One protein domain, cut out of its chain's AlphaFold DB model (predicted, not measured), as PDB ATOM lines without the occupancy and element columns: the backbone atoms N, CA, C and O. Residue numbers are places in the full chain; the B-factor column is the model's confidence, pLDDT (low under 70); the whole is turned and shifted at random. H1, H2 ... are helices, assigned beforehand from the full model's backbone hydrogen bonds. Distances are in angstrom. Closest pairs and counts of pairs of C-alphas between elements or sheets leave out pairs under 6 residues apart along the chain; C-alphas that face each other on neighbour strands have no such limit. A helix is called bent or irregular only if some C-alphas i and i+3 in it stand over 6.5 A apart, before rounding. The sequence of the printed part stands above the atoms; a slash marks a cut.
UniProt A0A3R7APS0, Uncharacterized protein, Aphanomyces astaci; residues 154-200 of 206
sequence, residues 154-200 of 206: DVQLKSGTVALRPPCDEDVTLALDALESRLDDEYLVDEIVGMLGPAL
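What this domain is: This is residues 154 to 200 of the 206 residues of an uncharacterized protein of Aphanomyces astaci (UniProt A0A3R7APS0). One long helix, H2, makes the longest axis of an open shape; a short helix, H1, lies well away from it, joined to the beginning of H2 by an arm of chain, residues 160 to 169. The 47 printed residues hold two named helices, H1 then H2, and no named strand; the class is all helix. The whole is extended, with a radius of gyration of the C-alphas of 16.4 A, and flat, spanning 46 by 29 by 10 A.

How they stand to each other: H1, residues 154 to 159, is apart from H2, residues 170 to 200. Residues 157 to 163 and 177 to 200 stand free. Of the O i to N i+4 pairs, 1 of 2 in H1 and 25 of 27 in H2 are within hydrogen-bond range.

Where its parts are: H1 begins at C-alpha 154, (-23.300, 29.306, 19.151). H2 is 43.5 A long, from C-alpha 170 at (-42.269, 15.907, 32.593) to C-alpha 200 at (-24.199, -8.786, 1.697). It has a kink of 31 degrees near residue 194 and is only just irregular, with C-alphas 195 and 198 6.8 A apart.

The domain as a whole: The two farthest C-alphas, of Asp 169 and Ala 199, are 45.9 A apart. The printed part has no cut, and the 10-residue link is short. The model's pLDDT is under 70 at residues 154, 156 to 166 and 197 to 200.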
ATOM      1  N   ASP A 154     -24.617  29.728  19.642       63.56
ATOM      2  CA  ASP A 154     -23.300  29.306  19.151       63.56
ATOM      3  C   ASP A 154     -22.157  29.559  20.147       63.56
ATOM      4  O   ASP A 154     -21.174  28.824  20.170       63.56
ATOM      5  N   VAL A 155     -22.261  30.608  20.967       70.69
ATOM      6  CA  VAL A 155     -21.275  30.920  22.014       70.69
ATOM      7  C   VAL A 155     -21.491  30.023  23.228       70.69
ATOM      8  O   VAL A 155     -20.522  29.519  23.784       70.69
ATOM      9  N   GLN A 156     -22.750  29.779  23.597       66.31
ATOM     10  CA  GLN A 156     -23.110  28.912  24.723       66.31
ATOM     11  C   GLN A 156     -22.809  27.432  24.447       66.31
ATOM     12  O   GLN A 156     -22.368  26.727  25.352       66.31
ATOM     13  N   LEU A 157     -22.972  26.980  23.197       63.94
ATOM     14  CA  LEU A 157     -22.605  25.629  22.762       63.94
ATOM     15  C   LEU A 157     -21.094  25.394  22.912       63.94
ATOM     16  O   LEU A 157     -20.667  24.339  23.363       63.94
ATOM     17  N   LYS A 158     -20.282  26.409  22.582       69.56
ATOM     18  CA  LYS A 158     -18.814  26.355  22.686       69.56
ATOM     19  C   LYS A 158     -18.302  26.420  24.124       69.56
ATOM     20  O   LYS A 158     -17.235  25.887  24.398       69.56
ATOM     21  N   SER A 159     -19.023  27.088  25.025       67.94
ATOM     22  CA  SER A 159     -18.641  27.211  26.438       67.94
ATOM     23  C   SER A 159     -19.215  26.104  27.332       67.94
ATOM     24  O   SER A 159     -18.924  26.086  28.526       67.94
ATOM     25  N   GLY A 160     -20.051  25.210  26.782       63.34
ATOM     26  CA  GLY A 160     -20.649  24.075  27.496       63.34
ATOM     27  C   GLY A 160     -21.612  24.461  28.626       63.34
ATOM     28  O   GLY A 160     -21.881  23.650  29.502       63.34
ATOM     29  N   THR A 161     -22.092  25.710  28.663       61.25
ATOM     30  CA  THR A 161     -22.678  26.287  29.890       61.25
ATOM     31  C   THR A 161     -24.210  26.266  29.957       61.25
ATOM     32  O   THR A 161     -24.754  26.724  30.954       61.25
ATOM     33  N   VAL A 162     -24.954  25.782  28.956       58.03
ATOM     34  CA  VAL A 162     -26.431  25.849  29.010       58.03
ATOM     35  C   VAL A 162     -27.099  24.623  28.393       58.03
ATOM     36  O   VAL A 162     -26.822  24.264  27.250       58.03
ATOM     37  N   ALA A 163     -28.047  24.038  29.133       56.84
ATOM     38  CA  ALA A 163     -29.053  23.135  28.590       56.84
ATOM     39  C   ALA A 163     -29.931  23.911  27.593       56.84
ATOM     40  O   ALA A 163     -30.704  24.787  27.975       56.84
ATOM     41  N   LEU A 164     -29.803  23.612  26.299       62.78
ATOM     42  CA  LEU A 164     -30.585  24.251  25.227       62.78
ATOM     43  C   LEU A 164     -32.080  23.898  25.258       62.78
ATOM     44  O   LEU A 164     -32.850  24.430  24.455       62.78
ATOM     45  N   ARG A 165     -32.483  23.004  26.165       62.94
ATOM     46  CA  ARG A 165     -33.871  22.623  26.372       62.94
ATOM     47  C   ARG A 165     -34.521  23.598  27.357       62.94
ATOM     48  O   ARG A 165     -34.057  23.698  28.495       62.94
ATOM     49  N   PRO A 166     -35.562  24.345  26.946       66.69
ATOM     50  CA  PRO A 166     -36.375  25.080  27.906       66.69
ATOM     51  C   PRO A 166     -36.985  24.093  28.918       66.69
ATOM     52  O   PRO A 166     -37.201  22.934  28.560       66.69
ATOM     53  N   PRO A 167     -37.251  24.516  30.165       71.06
ATOM     54  CA  PRO A 167     -37.951  23.672  31.124       71.06
ATOM     55  C   PRO A 167     -39.344  23.358  30.568       71.06
ATOM     56  O   PRO A 167     -40.148  24.266  30.349       71.06
ATOM     57  N   CYS A 168     -39.579  22.081  30.293       76.25
ATOM     58  CA  CYS A 168     -40.842  21.541  29.808       76.25
ATOM     59  C   CYS A 168     -41.486  20.696  30.912       76.25
ATOM     60  O   CYS A 168     -40.808  20.285  31.855       76.25
ATOM     61  N   ASP A 169     -42.780  20.416  30.769       86.25
ATOM     62  CA  ASP A 169     -43.463  19.438  31.613       86.25
ATOM     63  C   ASP A 169     -42.824  18.038  31.457       86.25
ATOM     64  O   ASP A 169     -42.162  17.726  30.457       86.25
ATOM     65  N   GLU A 170     -42.957  17.203  32.489       85.25
ATOM     66  CA  GLU A 170     -42.269  15.907  32.593       85.25
ATOM     67  C   GLU A 170     -42.685  14.938  31.475       85.25
ATOM     68  O   GLU A 170     -41.844  14.266  30.883       85.25
ATOM     69  N   ASP A 171     -43.964  14.940  31.107       86.12
ATOM     70  CA  ASP A 171     -44.522  14.167  29.996       86.12
ATOM     71  C   ASP A 171     -43.944  14.588  28.635       86.12
ATOM     72  O   ASP A 171     -43.589  13.740  27.813       86.12
ATOM     73  N   VAL A 172     -43.784  15.894  28.413       83.50
ATOM     74  CA  VAL A 172     -43.158  16.444  27.202       83.50
ATOM     75  C   VAL A 172     -41.677  16.076  27.146       83.50
ATOM     76  O   VAL A 172     -41.157  15.767  26.075       83.50
ATOM     77  N   THR A 173     -40.999  16.081  28.292       83.19
ATOM     78  CA  THR A 173     -39.576  15.739  28.392       83.19
ATOM     79  C   THR A 173     -39.354  14.261  28.074       83.19
ATOM     80  O   THR A 173     -38.531  13.939  27.220       83.19
ATOM     81  N   LEU A 174     -40.177  13.376  28.647       86.56
ATOM     82  CA  LEU A 174     -40.159  11.940  28.365       86.56
ATOM     83  C   LEU A 174     -40.440  11.626  26.890       86.56
ATOM     84  O   LEU A 174     -39.781  10.771  26.301       86.56
ATOM     85  N   ALA A 175     -41.398  12.323  26.274       87.00
ATOM     86  CA  ALA A 175     -41.708  12.140  24.859       87.00
ATOM     87  C   ALA A 175     -40.552  12.573  23.941       87.00
ATOM     88  O   ALA A 175     -40.305  11.931  22.918       87.00
ATOM     89  N   LEU A 176     -39.842  13.647  24.298       84.00
ATOM     90  CA  LEU A 176     -38.669  14.115  23.558       84.00
ATOM     91  C   LEU A 176     -37.494  13.144  23.688       84.00
ATOM     92  O   LEU A 176     -36.887  12.808  22.675       84.00
ATOM     93  N   ASP A 177     -37.220  12.648  24.894       85.38
ATOM     94  CA  ASP A 177     -36.151  11.670  25.126       85.38
ATOM     95  C   ASP A 177     -36.419  10.350  24.392       85.38
ATOM     96  O   ASP A 177     -35.521   9.788  23.764       85.38
ATOM     97  N   ALA A 178     -37.672   9.886  24.382       89.81
ATOM     98  CA  ALA A 178     -38.066   8.708  23.614       89.81
ATOM     99  C   ALA A 178     -37.883   8.911  22.101       89.81
ATOM    100  O   ALA A 178     -37.485   7.983  21.396       89.81
ATOM    101  N   LEU A 179     -38.167  10.112  21.586       86.62
ATOM    102  CA  LEU A 179     -37.971  10.431  20.174       86.62
ATOM    103  C   LEU A 179     -36.486  10.480  19.799       86.62
ATOM    104  O   LEU A 179     -36.127   9.956  18.747       86.62
ATOM    105  N   GLU A 180     -35.644  11.092  20.633       86.06
ATOM    106  CA  GLU A 180     -34.195  11.157  20.409       86.06
ATOM    107  C   GLU A 180     -33.562   9.765  20.441       86.06
ATOM    108  O   GLU A 180     -32.877   9.407  19.489       86.06
ATOM    109  N   SER A 181     -33.905   8.929  21.428       89.19
ATOM    110  CA  SER A 181     -33.452   7.529  21.468       89.19
ATOM    111  C   SER A 181     -33.825   6.770  20.194       89.19
ATOM    112  O   SER A 181     -33.022   6.018  19.655       89.19
ATOM    113  N   ARG A 182     -35.041   6.986  19.680       90.56
ATOM    114  CA  ARG A 182     -35.514   6.322  18.461       90.56
ATOM    115  C   ARG A 182     -34.761   6.792  17.210       90.56
ATOM    116  O   ARG A 182     -34.611   6.015  16.275       90.56
ATOM    117  N   LEU A 183     -34.333   8.056  17.171       83.75
ATOM    118  CA  LEU A 183     -33.527   8.613  16.078       83.75
ATOM    119  C   LEU A 183     -32.079   8.111  16.131       83.75
ATOM    120  O   LEU A 183     -31.508   7.822  15.082       83.75
ATOM    121  N   ASP A 184     -31.509   7.977  17.329       83.62
ATOM    122  CA  ASP A 184     -30.178   7.394  17.520       83.62
ATOM    123  C   ASP A 184     -30.157   5.919  17.089       83.62
ATOM    124  O   ASP A 184     -29.231   5.488  16.403       83.62
ATOM    125  N   ASP A 185     -31.216   5.166  17.408       86.56
ATOM    126  CA  ASP A 185     -31.385   3.784  16.950       86.56
ATOM    127  C   ASP A 185     -31.507   3.698  15.417       86.56
ATOM    128  O   ASP A 185     -30.876   2.840  14.800       86.56
ATOM    129  N   GLU A 186     -32.283   4.586  14.781       84.25
ATOM    130  CA  GLU A 186     -32.382   4.661  13.312       84.25
ATOM    131  C   GLU A 186     -31.015   4.948  12.672       84.25
ATOM    132  O   GLU A 186     -30.630   4.273  11.719       84.25
ATOM    133  N   TYR A 187     -30.250   5.889  13.228       84.44
ATOM    134  CA  TYR A 187     -28.915   6.216  12.732       84.44
ATOM    135  C   TYR A 187     -27.938   5.045  12.880       84.44
ATOM    136  O   TYR A 187     -27.166   4.756  11.965       84.44
ATOM    137  N   LEU A 188     -27.995   4.336  14.009       86.62
ATOM    138  CA  LEU A 188     -27.192   3.140  14.234       86.62
ATOM    139  C   LEU A 188     -27.548   2.034  13.232       86.62
ATOM    140  O   LEU A 188     -26.657   1.359  12.717       86.62
ATOM    141  N   VAL A 189     -28.837   1.850  12.930       83.56
ATOM    142  CA  VAL A 189     -29.289   0.903  11.903       83.56
ATOM    143  C   VAL A 189     -28.752   1.302  10.529       83.56
ATOM    144  O   VAL A 189     -28.203   0.442   9.842       83.56
ATOM    145  N   ASP A 190     -28.827   2.578  10.153       80.88
ATOM    146  CA  ASP A 190     -28.269   3.080   8.891       80.88
ATOM    147  C   ASP A 190     -26.747   2.867   8.808       80.88
ATOM    148  O   ASP A 190     -26.225   2.466   7.765       80.88
ATOM    149  N   GLU A 191     -26.019   3.072   9.908       85.12
ATOM    150  CA  GLU A 191     -24.573   2.844   9.975       85.12
ATOM    151  C   GLU A 191     -24.231   1.351   9.835       85.12
ATOM    152  O   GLU A 191     -23.338   0.975   9.070       85.12
ATOM    153  N   ILE A 192     -24.984   0.476  10.507       82.12
ATOM    154  CA  ILE A 192     -24.846  -0.982  10.394       82.12
ATOM    155  C   ILE A 192     -25.158  -1.452   8.967       82.12
ATOM    156  O   ILE A 192     -24.410  -2.263   8.416       82.12
ATOM    157  N   VAL A 193     -26.217  -0.931   8.343       80.25
ATOM    158  CA  VAL A 193     -26.569  -1.215   6.943       80.25
ATOM    159  C   VAL A 193     -25.474  -0.715   6.001       80.25
ATOM    160  O   VAL A 193     -25.095  -1.434   5.082       80.25
ATOM    161  N   GLY A 194     -24.887   0.457   6.252       78.25
ATOM    162  CA  GLY A 194     -23.756   0.977   5.480       78.25
ATOM    163  C   GLY A 194     -22.487   0.122   5.593       78.25
ATOM    164  O   GLY A 194     -21.768  -0.044   4.606       78.25
ATOM    165  N   MET A 195     -22.219  -0.463   6.764       77.75
ATOM    166  CA  MET A 195     -21.069  -1.350   6.987       77.75
ATOM    167  C   MET A 195     -21.276  -2.764   6.422       77.75
ATOM    168  O   MET A 195     -20.338  -3.352   5.882       77.75
ATOM    169  N   LEU A 196     -22.482  -3.326   6.549       74.75
ATOM    170  CA  LEU A 196     -22.798  -4.699   6.131       74.75
ATOM    171  C   LEU A 196     -23.318  -4.794   4.690       74.75
ATOM    172  O   LEU A 196     -23.177  -5.842   4.059       74.75
ATOM    173  N   GLY A 197     -23.877  -3.715   4.144       65.38
ATOM    174  CA  GLY A 197     -24.417  -3.635   2.785       65.38
ATOM    175  C   GLY A 197     -23.419  -4.044   1.693       65.38
ATOM    176  O   GLY A 197     -23.765  -4.886   0.861       65.38
ATOM    177  N   PRO A 198     -22.155  -3.571   1.720       67.94
ATOM    178  CA  PRO A 198     -21.132  -3.993   0.760       67.94
ATOM    179  C   PRO A 198     -20.762  -5.482   0.858       67.94
ATOM    180  O   PRO A 198     -20.312  -6.066  -0.124       67.94
ATOM    181  N   ALA A 199     -20.930  -6.100   2.032       62.84
ATOM    182  CA  ALA A 199     -20.601  -7.506   2.270       62.84
ATOM    183  C   ALA A 199     -21.757  -8.465   1.929       62.84
ATOM    184  O   ALA A 199     -21.516  -9.653   1.714       62.84
ATOM    185  N   LEU A 200     -22.998  -7.967   1.877       59.75
ATOM    186  CA  LEU A 200     -24.199  -8.786   1.697       59.75
ATOM    187  C   LEU A 200     -24.772  -8.786   0.272       59.75
ATOM    188  O   LEU A 200     -25.688  -9.564   0.024       59.75
TER     189      LEU A 200